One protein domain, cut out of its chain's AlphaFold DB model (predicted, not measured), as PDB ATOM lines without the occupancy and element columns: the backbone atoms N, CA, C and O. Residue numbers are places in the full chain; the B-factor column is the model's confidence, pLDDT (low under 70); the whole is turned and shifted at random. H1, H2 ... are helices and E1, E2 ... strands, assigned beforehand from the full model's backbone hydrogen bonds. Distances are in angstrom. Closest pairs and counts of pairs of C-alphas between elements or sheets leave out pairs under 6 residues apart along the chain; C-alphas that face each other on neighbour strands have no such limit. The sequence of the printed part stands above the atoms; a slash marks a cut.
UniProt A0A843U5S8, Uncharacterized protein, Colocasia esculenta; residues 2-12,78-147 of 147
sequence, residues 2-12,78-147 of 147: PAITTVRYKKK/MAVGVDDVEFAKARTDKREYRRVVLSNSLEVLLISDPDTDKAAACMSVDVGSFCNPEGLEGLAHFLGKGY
ATOM      1  N   PRO A   2       9.387 291.050 -19.493       37.72
ATOM      2  CA  PRO A   2       9.225 290.118 -18.382       37.72
ATOM      3  C   PRO A   2       8.735 290.813 -17.103       37.72
ATOM      4  O   PRO A   2       9.250 291.854 -16.710       37.72
ATOM      5  N   ALA A   3       7.750 290.196 -16.452       41.75
ATOM      6  CA  ALA A   3       7.219 290.585 -15.148       41.75
ATOM      7  C   ALA A   3       8.318 290.523 -14.070       41.75
ATOM      8  O   ALA A   3       8.954 289.481 -13.889       41.75
ATOM      9  N   ILE A   4       8.532 291.627 -13.345       44.62
ATOM     10  CA  ILE A   4       9.518 291.700 -12.259       44.62
ATOM     11  C   ILE A   4       8.860 291.237 -10.958       44.62
ATOM     12  O   ILE A   4       7.885 291.823 -10.482       44.62
ATOM     13  N   THR A   5       9.426 290.200 -10.347       51.44
ATOM     14  CA  THR A   5       9.014 289.699  -9.030       51.44
ATOM     15  C   THR A   5      10.102 290.013  -8.009       51.44
ATOM     16  O   THR A   5      11.223 289.524  -8.120       51.44
ATOM     17  N   THR A   6       9.802 290.827  -6.998       52.03
ATOM     18  CA  THR A   6      10.738 291.082  -5.893       52.03
ATOM     19  C   THR A   6      10.355 290.214  -4.708       52.03
ATOM     20  O   THR A   6       9.280 290.377  -4.139       52.03
ATOM     21  N   VAL A   7      11.244 289.317  -4.290       50.38
ATOM     22  CA  VAL A   7      11.043 288.480  -3.104       50.38
ATOM     23  C   VAL A   7      12.099 288.850  -2.067       50.38
ATOM     24  O   VAL A   7      13.294 288.619  -2.254       50.38
ATOM     25  N   ARG A   8      11.659 289.427  -0.950       43.31
ATOM     26  CA  ARG A   8      12.464 289.589   0.263       43.31
ATOM     27  C   ARG A   8      12.294 288.349   1.117       43.31
ATOM     28  O   ARG A   8      11.181 288.042   1.547       43.31
ATOM     29  N   TYR A   9      13.396 287.671   1.407       41.03
ATOM     30  CA  TYR A   9      13.397 286.548   2.335       41.03
ATOM     31  C   TYR A   9      14.479 286.731   3.399       41.03
ATOM     32  O   TYR A   9      15.543 287.299   3.153       41.03
ATOM     33  N   LYS A  10      14.199 286.218   4.599       37.72
ATOM     34  CA  LYS A  10      15.175 286.108   5.679       37.72
ATOM     35  C   LYS A  10      15.967 284.823   5.473       37.72
ATOM     36  O   LYS A  10      15.399 283.730   5.538       37.72
ATOM     37  N   LYS A  11      17.276 284.924   5.247       35.81
ATOM     38  CA  LYS A  11      18.162 283.762   5.357       35.81
ATOM     39  C   LYS A  11      18.249 283.415   6.843       35.81
ATOM     40  O   LYS A  11      18.844 284.161   7.616       35.81
ATOM     41  N   LYS A  12      17.590 282.330   7.268       31.22
ATOM     42  CA  LYS A  12      17.719 281.825   8.644       31.22
ATOM     43  C   LYS A  12      19.219 281.598   8.911       31.22
ATOM     44  O   LYS A  12      19.865 280.980   8.058       31.22
ATOM     45  N   MET A  78      15.560 275.470 -12.583       55.88
ATOM     46  CA  MET A  78      14.476 276.412 -12.909       55.88
ATOM     47  C   MET A  78      14.999 277.826 -13.203       55.88
ATOM     48  O   MET A  78      14.250 278.658 -13.710       55.88
ATOM     49  N   ALA A  79      16.262 278.103 -12.879       58.88
ATOM     50  CA  ALA A  79      16.938 279.365 -13.152       58.88
ATOM     51  C   ALA A  79      17.872 279.182 -14.351       58.88
ATOM     52  O   ALA A  79      18.767 278.346 -14.298       58.88
ATOM     53  N   VAL A  80      17.636 279.946 -15.418       60.78
ATOM     54  CA  VAL A  80      18.397 279.870 -16.677       60.78
ATOM     55  C   VAL A  80      19.563 280.859 -16.698       60.78
ATOM     56  O   VAL A  80      20.519 280.655 -17.436       60.78
ATOM     57  N   GLY A  81      19.549 281.871 -15.828       63.78
ATOM     58  CA  GLY A  81      20.688 282.762 -15.628       63.78
ATOM     59  C   GLY A  81      20.682 283.360 -14.229       63.78
ATOM     60  O   GLY A  81      19.656 283.859 -13.761       63.78
ATOM     61  N   VAL A  82      21.821 283.288 -13.543       63.97
ATOM     62  CA  VAL A  82      22.106 284.138 -12.385       63.97
ATOM     63  C   VAL A  82      22.992 285.251 -12.912       63.97
ATOM     64  O   VAL A  82      24.130 284.990 -13.293       63.97
ATOM     65  N   ASP A  83      22.456 286.465 -12.968       63.84
ATOM     66  CA  ASP A  83      23.258 287.625 -13.323       63.84
ATOM     67  C   ASP A  83      23.842 288.187 -12.023       63.84
ATOM     68  O   ASP A  83      23.106 288.712 -11.176       63.84
ATOM     69  N   ASP A  84      25.162 288.095 -11.860       58.72
ATOM     70  CA  ASP A  84      25.894 288.807 -10.809       58.72
ATOM     71  C   ASP A  84      25.990 290.294 -11.189       58.72
ATOM     72  O   ASP A  84      27.040 290.830 -11.539       58.72
ATOM     73  N   VAL A  85      24.836 290.965 -11.201       64.69
ATOM     74  CA  VAL A  85      24.748 292.408 -11.418       64.69
ATOM     75  C   VAL A  85      25.142 293.106 -10.123       64.69
ATOM     76  O   VAL A  85      24.486 292.945  -9.092       64.69
ATOM     77  N   GLU A  86      26.194 293.918 -10.183       65.12
ATOM     78  CA  GLU A  86      26.554 294.858  -9.123       65.12
ATOM     79  C   GLU A  86      25.445 295.913  -8.990       65.12
ATOM     80  O   GLU A  86      25.348 296.872  -9.759       65.12
ATOM     81  N   PHE A  87      24.546 295.707  -8.028       72.94
ATOM     82  CA  PHE A  87      23.506 296.676  -7.709       72.94
ATOM     83  C   PHE A  87      24.131 297.906  -7.052       72.94
ATOM     84  O   PHE A  87      24.861 297.788  -6.068       72.94
ATOM     85  N   ALA A  88      23.795 299.098  -7.548       76.81
ATOM     86  CA  ALA A  88      24.182 300.345  -6.903       76.81
ATOM     87  C   ALA A  88      23.497 300.452  -5.530       76.81
ATOM     88  O   ALA A  88      22.296 300.705  -5.434       76.81
ATOM     89  N   LYS A  89      24.267 300.233  -4.460       77.38
ATOM     90  CA  LYS A  89      23.800 300.298  -3.069       77.38
ATOM     91  C   LYS A  89      24.272 301.581  -2.399       77.38
ATOM     92  O   LYS A  89      25.363 302.083  -2.668       77.38
ATOM     93  N   ALA A  90      23.471 302.088  -1.467       80.00
ATOM     94  CA  ALA A  90      23.939 303.110  -0.539       80.00
ATOM     95  C   ALA A  90      25.011 302.516   0.394       80.00
ATOM     96  O   ALA A  90      24.928 301.348   0.765       80.00
ATOM     97  N   ARG A  91      25.983 303.326   0.843       76.25
ATOM     98  CA  ARG A  91      27.067 302.867   1.746       76.25
ATOM     99  C   ARG A  91      26.563 302.276   3.072       76.25
ATOM    100  O   ARG A  91      27.311 301.587   3.753       76.25
ATOM    101  N   THR A  92      25.326 302.578   3.455       82.25
ATOM    102  CA  THR A  92      24.672 302.105   4.681       82.25
ATOM    103  C   THR A  92      23.832 300.844   4.479       82.25
ATOM    104  O   THR A  92      23.383 300.263   5.467       82.25
ATOM    105  N   ASP A  93      23.606 300.411   3.235       81.81
ATOM    106  CA  ASP A  93      22.783 299.242   2.942       81.81
ATOM    107  C   ASP A  93      23.613 297.954   3.040       81.81
ATOM    108  O   ASP A  93      24.519 297.711   2.243       81.81
ATOM    109  N   LYS A  94      23.296 297.124   4.039       80.88
ATOM    110  CA  LYS A  94      23.956 295.833   4.300       80.88
ATOM    111  C   LYS A  94      23.298 294.660   3.570       80.88
ATOM    112  O   LYS A  94      23.721 293.520   3.744       80.88
ATOM    113  N   ARG A  95      22.240 294.906   2.795       83.56
ATOM    114  CA  ARG A  95      21.472 293.847   2.140       83.56
ATOM    115  C   ARG A  95      22.224 293.266   0.952       83.56
ATOM    116  O   ARG A  95      22.898 293.958   0.178       83.56
ATOM    117  N   GLU A  96      22.061 291.967   0.768       80.81
ATOM    118  CA  GLU A  96      22.539 291.265  -0.416       80.81
ATOM    119  C   GLU A  96      21.423 291.234  -1.459       80.81
ATOM    120  O   GLU A  96      20.277 290.923  -1.145       80.81
ATOM    121  N   TYR A  97      21.760 291.563  -2.704       83.56
ATOM    122  CA  TYR A  97      20.820 291.617  -3.818       83.56
ATOM    123  C   TYR A  97      21.315 290.658  -4.891       83.56
ATOM    124  O   TYR A  97      22.512 290.618  -5.168       83.56
ATOM    125  N   ARG A  98      20.409 289.883  -5.483       81.62
ATOM    126  CA  ARG A  98      20.719 288.968  -6.583       81.62
ATOM    127  C   ARG A  98      19.593 288.991  -7.604       81.62
ATOM    128  O   ARG A  98      18.431 288.839  -7.228       81.62
ATOM    129  N   ARG A  99      19.937 289.136  -8.884       80.62
ATOM    130  CA  ARG A  99      18.992 288.967  -9.993       80.62
ATOM    131  C   ARG A  99      19.055 287.533 -10.493       80.62
ATOM    132  O   ARG A  99      20.136 286.976 -10.661       80.62
ATOM    133  N   VAL A 100      17.896 286.936 -10.730       83.81
ATOM    134  CA  VAL A 100      17.785 285.613 -11.340       83.81
ATOM    135  C   VAL A 100      16.744 285.678 -12.441       83.81
ATOM    136  O   VAL A 100      15.643 286.177 -12.218       83.81
ATOM    137  N   VAL A 101      17.081 285.148 -13.611       81.44
ATOM    138  CA  VAL A 101      16.132 284.940 -14.702       81.44
ATOM    139  C   VAL A 101      15.742 283.467 -14.718       81.44
ATOM    140  O   VAL A 101      16.586 282.570 -14.819       81.44
ATOM    141  N   LEU A 102      14.449 283.208 -14.561       84.56
ATOM    142  CA  LEU A 102      13.888 281.863 -14.597       84.56
ATOM    143  C   LEU A 102      13.776 281.345 -16.038       84.56
ATOM    144  O   LEU A 102      13.809 282.110 -16.998       84.56
ATOM    145  N   SER A 103      13.601 280.034 -16.198       77.69
ATOM    146  CA  SER A 103      13.450 279.390 -17.514       77.69
ATOM    147  C   SER A 103      12.234 279.849 -18.314       77.69
ATOM    148  O   SER A 103      12.214 279.731 -19.534       77.69
ATOM    149  N   ASN A 104      11.230 280.400 -17.636       79.88
ATOM    150  CA  ASN A 104      10.062 281.033 -18.244       79.88
ATOM    151  C   ASN A 104      10.260 282.537 -18.498       79.88
ATOM    152  O   ASN A 104       9.279 283.261 -18.666       79.88
ATOM    153  N   SER A 105      11.509 283.005 -18.484       79.75
ATOM    154  CA  SER A 105      11.907 284.399 -18.686       79.75
ATOM    155  C   SER A 105      11.401 285.374 -17.621       79.75
ATOM    156  O   SER A 105      11.462 286.579 -17.838       79.75
ATOM    157  N   LEU A 106      10.905 284.901 -16.473       81.06
ATOM    158  CA  LEU A 106      10.562 285.791 -15.363       81.06
ATOM    159  C   LEU A 106      11.826 286.307 -14.685       81.06
ATOM    160  O   LEU A 106      12.736 285.538 -14.371       81.06
ATOM    161  N   GLU A 107      11.838 287.605 -14.403       80.69
ATOM    162  CA  GLU A 107      12.928 288.249 -13.690       80.69
ATOM    163  C   GLU A 107      12.604 288.334 -12.202       80.69
ATOM    164  O   GLU A 107      11.579 288.884 -11.789       80.69
ATOM    165  N   VAL A 108      13.502 287.797 -11.384       82.25
ATOM    166  CA  VAL A 108      13.356 287.767  -9.934       82.25
ATOM    167  C   VAL A 108      14.483 288.558  -9.289       82.25
ATOM    168  O   VAL A 108      15.661 288.288  -9.523       82.25
ATOM    169  N   LEU A 109      14.117 289.511  -8.431       83.56
ATOM    170  CA  LEU A 109      15.046 290.196  -7.541       83.56
ATOM    171  C   LEU A 109      14.957 289.579  -6.146       83.56
ATOM    172  O   LEU A 109      13.945 289.699  -5.450       83.56
ATOM    173  N   LEU A 110      16.038 288.924  -5.742       82.88
ATOM    174  CA  LEU A 110      16.208 288.338  -4.424       82.88
ATOM    175  C   LEU A 110      16.942 289.327  -3.527       82.88
ATOM    176  O   LEU A 110      18.048 289.756  -3.852       82.88
ATOM    177  N   ILE A 111      16.335 289.652  -2.388       83.31
ATOM    178  CA  ILE A 111      16.934 290.521  -1.373       83.31
ATOM    179  C   ILE A 111      17.094 289.708  -0.092       83.31
ATOM    180  O   ILE A 111      16.098 289.262   0.484       83.31
ATOM    181  N   SER A 112      18.340 289.522   0.336       80.19
ATOM    182  CA  SER A 112      18.696 288.863   1.590       80.19
ATOM    183  C   SER A 112      19.059 289.923   2.626       80.19
ATOM    184  O   SER A 112      20.029 290.669   2.482       80.19
ATOM    185  N   ASP A 113      18.229 289.986   3.662       80.44
ATOM    186  CA  ASP A 113      18.386 290.855   4.822       80.44
ATOM    187  C   ASP A 113      18.317 289.970   6.083       80.44
ATOM    188  O   ASP A 113      17.235 289.467   6.407       80.44
ATOM    189  N   PRO A 114      19.443 289.696   6.768       78.56
ATOM    190  CA  PRO A 114      19.446 288.847   7.960       78.56
ATOM    191  C   PRO A 114      18.788 289.525   9.171       78.56
ATOM    192  O   PRO A 114      18.223 288.833  10.024       78.56
ATOM    193  N   ASP A 115      18.809 290.860   9.214       77.69
ATOM    194  CA  ASP A 115      18.325 291.670  10.334       77.69
ATOM    195  C   ASP A 115      16.812 291.930  10.249       77.69
ATOM    196  O   ASP A 115      16.212 292.482  11.171       77.69
ATOM    197  N   THR A 116      16.159 291.528   9.152       77.69
ATOM    198  CA  THR A 116      14.725 291.758   8.978       77.69
ATOM    199  C   THR A 116      13.874 290.801   9.814       77.69
ATOM    200  O   THR A 116      14.102 289.587   9.873       77.69
ATOM    201  N   ASP A 117      12.827 291.339  10.434       78.50
ATOM    202  CA  ASP A 117      11.814 290.551  11.142       78.50
ATOM    203  C   ASP A 117      10.679 290.088  10.222       78.50
ATOM    204  O   ASP A 117       9.921 289.187  10.579       78.50
ATOM    205  N   LYS A 118      10.547 290.694   9.034       76.75
ATOM    206  CA  LYS A 118       9.434 290.445   8.109       76.75
ATOM    207  C   LYS A 118       9.936 290.165   6.702       76.75
ATOM    208  O   LYS A 118      10.739 290.910   6.151       76.75
ATOM    209  N   ALA A 119       9.393 289.109   6.110       77.31
ATOM    210  CA  ALA A 119       9.536 288.832   4.690       77.31
ATOM    211  C   ALA A 119       8.411 289.523   3.908       77.31
ATOM    212  O   ALA A 119       7.311 289.720   4.426       77.31
ATOM    213  N   ALA A 120       8.687 289.885   2.662       75.38
ATOM    214  CA  ALA A 120       7.711 290.484   1.761       75.38
ATOM    215  C   ALA A 120       8.000 290.005   0.344       75.38
ATOM    216  O   ALA A 120       9.152 289.992  -0.071       75.38
ATOM    217  N   ALA A 121       6.970 289.651  -0.409       81.44
ATOM    218  CA  ALA A 121       7.095 289.355  -1.826       81.44
ATOM    219  C   ALA A 121       6.110 290.227  -2.595       81.44
ATOM    220  O   ALA A 121       4.977 290.413  -2.157       81.44
ATOM    221  N   CYS A 122       6.543 290.761  -3.727       78.19
ATOM    222  CA  CYS A 122       5.671 291.384  -4.702       78.19
ATOM    223  C   CYS A 122       5.957 290.803  -6.083       78.19
ATOM    224  O   CYS A 122       7.090 290.450  -6.412       78.19
ATOM    225  N   MET A 123       4.911 290.713  -6.888       82.00
ATOM    226  CA  MET A 123       4.988 290.353  -8.292       82.00
ATOM    227  C   MET A 123       4.285 291.455  -9.062       82.00
ATOM    228  O   MET A 123       3.150 291.800  -8.739       82.00
ATOM    229  N   SER A 124       4.967 292.023 -10.046       76.94
ATOM    230  CA  SER A 124       4.373 292.985 -10.962       76.94
ATOM    231  C   SER A 124       4.158 292.296 -12.297       76.94
ATOM    232  O   SER A 124       5.100 291.751 -12.867       76.94
ATOM    233  N   VAL A 125       2.912 292.283 -12.760       79.94
ATOM    234  CA  VAL A 125       2.543 291.806 -14.091       79.94
ATOM    235  C   VAL A 125       2.227 293.038 -14.923       79.94
ATOM    236  O   VAL A 125       1.372 293.831 -14.540       79.94
ATOM    237  N   ASP A 126       2.904 293.194 -16.056       73.25
ATOM    238  CA  ASP A 126       2.723 294.334 -16.962       73.25
ATOM    239  C   ASP A 126       1.447 294.180 -17.819       73.25
ATOM    240  O   ASP A 126       1.498 294.188 -19.048       73.25
ATOM    241  N   VAL A 127       0.291 293.980 -17.174       74.00
ATOM    242  CA  VAL A 127      -1.038 293.904 -17.803       74.00
ATOM    243  C   VAL A 127      -2.027 294.688 -16.943       74.00
ATOM    244  O   VAL A 127      -2.095 294.491 -15.731       74.00
ATOM    245  N   GLY A 128      -2.804 295.577 -17.563       71.75
ATOM    246  CA  GLY A 128      -3.754 296.448 -16.865       71.75
ATOM    247  C   GLY A 128      -5.072 296.614 -17.617       71.75
ATOM    248  O   GLY A 128      -5.336 295.922 -18.597       71.75
ATOM    249  N   SER A 129      -5.900 297.566 -17.181       70.12
ATOM    250  CA  SER A 129      -7.227 297.820 -17.768       70.12
ATOM    251  C   SER A 129      -7.195 298.222 -19.246       70.12
ATOM    252  O   SER A 129      -8.183 298.030 -19.948       70.12
ATOM    253  N   PHE A 130      -6.066 298.733 -19.741       72.75
ATOM    254  CA  PHE A 130      -5.858 299.015 -21.166       72.75
ATOM    255  C   PHE A 130      -5.777 297.750 -22.033       72.75
ATOM    256  O   PHE A 130      -5.943 297.829 -23.244       72.75
ATOM    257  N   CYS A 131      -5.546 296.585 -21.424       75.06
ATOM    258  CA  CYS A 131      -5.551 295.290 -22.098       75.06
ATOM    259  C   CYS A 131      -6.906 294.573 -21.980       75.06
ATOM    260  O   CYS A 131      -6.982 293.376 -22.259       75.06
ATOM    261  N   ASN A 132      -7.964 295.263 -21.535       78.12
ATOM    262  CA  ASN A 132      -9.298 294.674 -21.490       78.12
ATOM    263  C   ASN A 132      -9.814 294.449 -22.926       78.12
ATOM    264  O   ASN A 132      -9.741 295.370 -23.742       78.12
ATOM    265  N   PRO A 133     -10.339 293.257 -23.249       77.94
ATOM    266  CA  PRO A 133     -10.972 293.017 -24.540       77.94
ATOM    267  C   PRO A 133     -12.263 293.838 -24.684       77.94
ATOM    268  O   PRO A 133     -12.926 294.157 -23.692       77.94
ATOM    269  N   GLU A 134     -12.624 294.171 -25.925       78.00
ATOM    270  CA  GLU A 134     -13.842 294.931 -26.224       78.00
ATOM    271  C   GLU A 134     -15.085 294.237 -25.643       78.00
ATOM    272  O   GLU A 134     -15.256 293.023 -25.760       78.00
ATOM    273  N   GLY A 135     -15.945 295.013 -24.980       79.50
ATOM    274  CA  GLY A 135     -17.153 294.506 -24.321       79.50
ATOM    275  C   GLY A 135     -16.946 293.914 -22.921       79.50
ATOM    276  O   GLY A 135     -17.927 293.529 -22.290       79.50
ATOM    277  N   LEU A 136     -15.711 293.864 -22.402       77.56
ATOM    278  CA  LEU A 136     -15.395 293.365 -21.054       77.56
ATOM    279  C   LEU A 136     -14.598 294.394 -20.240       77.56
ATOM    280  O   LEU A 136     -13.489 294.146 -19.756       77.56
ATOM    281  N   GLU A 137     -15.184 295.575 -20.071       78.44
ATOM    282  CA  GLU A 137     -14.624 296.627 -19.228       78.44
ATOM    283  C   GLU A 137     -14.595 296.196 -17.751       78.44
ATOM    284  O   GLU A 137     -15.540 295.610 -17.227       78.44
ATOM    285  N   GLY A 138     -13.485 296.473 -17.061       75.19
ATOM    286  CA  GLY A 138     -13.317 296.146 -15.639       75.19
ATOM    287  C   GLY A 138     -12.716 294.764 -15.349       75.19
ATOM    288  O   GLY A 138     -12.469 294.454 -14.183       75.19
ATOM    289  N   LEU A 139     -12.395 293.964 -16.373       76.50
ATOM    290  CA  LEU A 139     -11.830 292.618 -16.211       76.50
ATOM    291  C   LEU A 139     -10.467 292.621 -15.495       76.50
ATOM    292  O   LEU A 139     -10.269 291.852 -14.557       76.50
ATOM    293  N   ALA A 140      -9.559 293.536 -15.846       71.50
ATOM    294  CA  ALA A 140      -8.287 293.690 -15.132       71.50
ATOM    295  C   ALA A 140      -8.474 294.058 -13.647       71.50
ATOM    296  O   ALA A 140      -7.766 293.541 -12.782       71.50
ATOM    297  N   HIS A 141      -9.459 294.905 -13.327       72.00
ATOM    298  CA  HIS A 141      -9.778 295.248 -11.939       72.00
ATOM    299  C   HIS A 141     -10.379 294.040 -11.205       72.00
ATOM    300  O   HIS A 141     -10.071 293.815 -10.036       72.00
ATOM    301  N   PHE A 142     -11.234 293.260 -11.864       71.69
ATOM    302  CA  PHE A 142     -11.817 292.056 -11.279       71.69
ATOM    303  C   PHE A 142     -10.742 291.009 -10.954       71.69
ATOM    304  O   PHE A 142     -10.672 290.529  -9.825       71.69
ATOM    305  N   LEU A 143      -9.848 290.728 -11.904       73.56
ATOM    306  CA  LEU A 143      -8.773 289.748 -11.735       73.56
ATOM    307  C   LEU A 143      -7.699 290.201 -10.733       73.56
ATOM    308  O   LEU A 143      -7.142 289.372 -10.019       73.56
ATOM    309  N   GLY A 144      -7.433 291.507 -10.629       64.00
ATOM    310  CA  GLY A 144      -6.455 292.051  -9.680       64.00
ATOM    311  C   GLY A 144      -6.925 292.095  -8.219       64.00
ATOM    312  O   GLY A 144      -6.102 292.247  -7.321       64.00
ATOM    313  N   LYS A 145      -8.233 291.978  -7.960       61.38
ATOM    314  CA  LYS A 145      -8.830 292.065  -6.609       61.38
ATOM    315  C   LYS A 145      -9.006 290.708  -5.921       61.38
ATOM    316  O   LYS A 145      -9.468 290.674  -4.785       61.38
ATOM    317  N   GLY A 146      -8.714 289.613  -6.617       54.16
ATOM    318  CA  GLY A 146      -9.166 288.279  -6.243       54.16
ATOM    319  C   GLY A 146      -8.108 287.353  -5.657       54.16
ATOM    320  O   GLY A 146      -8.109 286.210  -6.088       54.16
ATOM    321  N   TYR A 147      -7.246 287.793  -4.728       39.81
ATOM    322  CA  TYR A 147      -6.382 286.918  -3.905       39.81
ATOM    323  C   TYR A 147      -6.048 287.570  -2.561       39.81
ATOM    324  O   TYR A 147      -5.738 288.783  -2.563       39.81
TER     325      TYR A 147
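AT A GLANCE: This is residues 2 to 12 and 78 to 147 of the 147 residues of an uncharacterized protein of Colocasia esculenta (UniProt A0A843U5S8). One twisted sheet of five strands makes the body, and from its edge strand E5 a long tail, residues 124 to 138, reaches away to the short helix H1. A second long link, residues 84 to 95, swings out between E2 and E3. The 81 printed residues run E1 E2 E3 E4 E5 H1, with under half in named elements; the sheet is mixed, in the order E2 E3 E4 E1 E5, and the class is mostly strand. The whole is loose, with a radius of gyration of the C-alphas of 16.6 A, and spans 51 by 29 by 24 A.

IN THESE COORDINATES: Find C-alpha 4 at (9.518, 291.700, -12.259); from there E1 runs 16.0 A to residue 9. After the cut come E2, residues 79 to 83, 10.4 A, and E3, residues 96 to 102, 19.1 A. E4, residues 107 to 112, covers 16.3 A and E5, residues 120 to 123, 10.4 A. H1, residues 139 to 144, 8.5 A, ends at C-alpha 144, (-6.455, 292.051, -9.680).

HOW THE PARTS SIT: Look at E1 beside E4: they are parallel at 20 degrees, with N 5 and O 107 2.9 A apart. On its other side E1 is antiparallel to E5, with N 8 and O 120 at 2.7 A. E2, E3 and E4 form a meander, each strand the antiparallel neighbour of the one before; look for N 101 and O 81 at 2.9 A, and N 110 and O 98 at 2.8 A. H1 is not on the sheet; its O i to N i+4 pairs are within hydrogen-bond range.

THE WHOLE: The farthest C-alphas, Arg 91 and Gly 135, are 52.0 A apart. Residues 13 to 77 are not printed; C-alphas 12 and 78 are 22.5 A apart across this cut. The links E2 to E3 and E5 to H1 are long. Expect pLDDT under 70 at residues 2 to 12, 78 to 86 and 144 to 147.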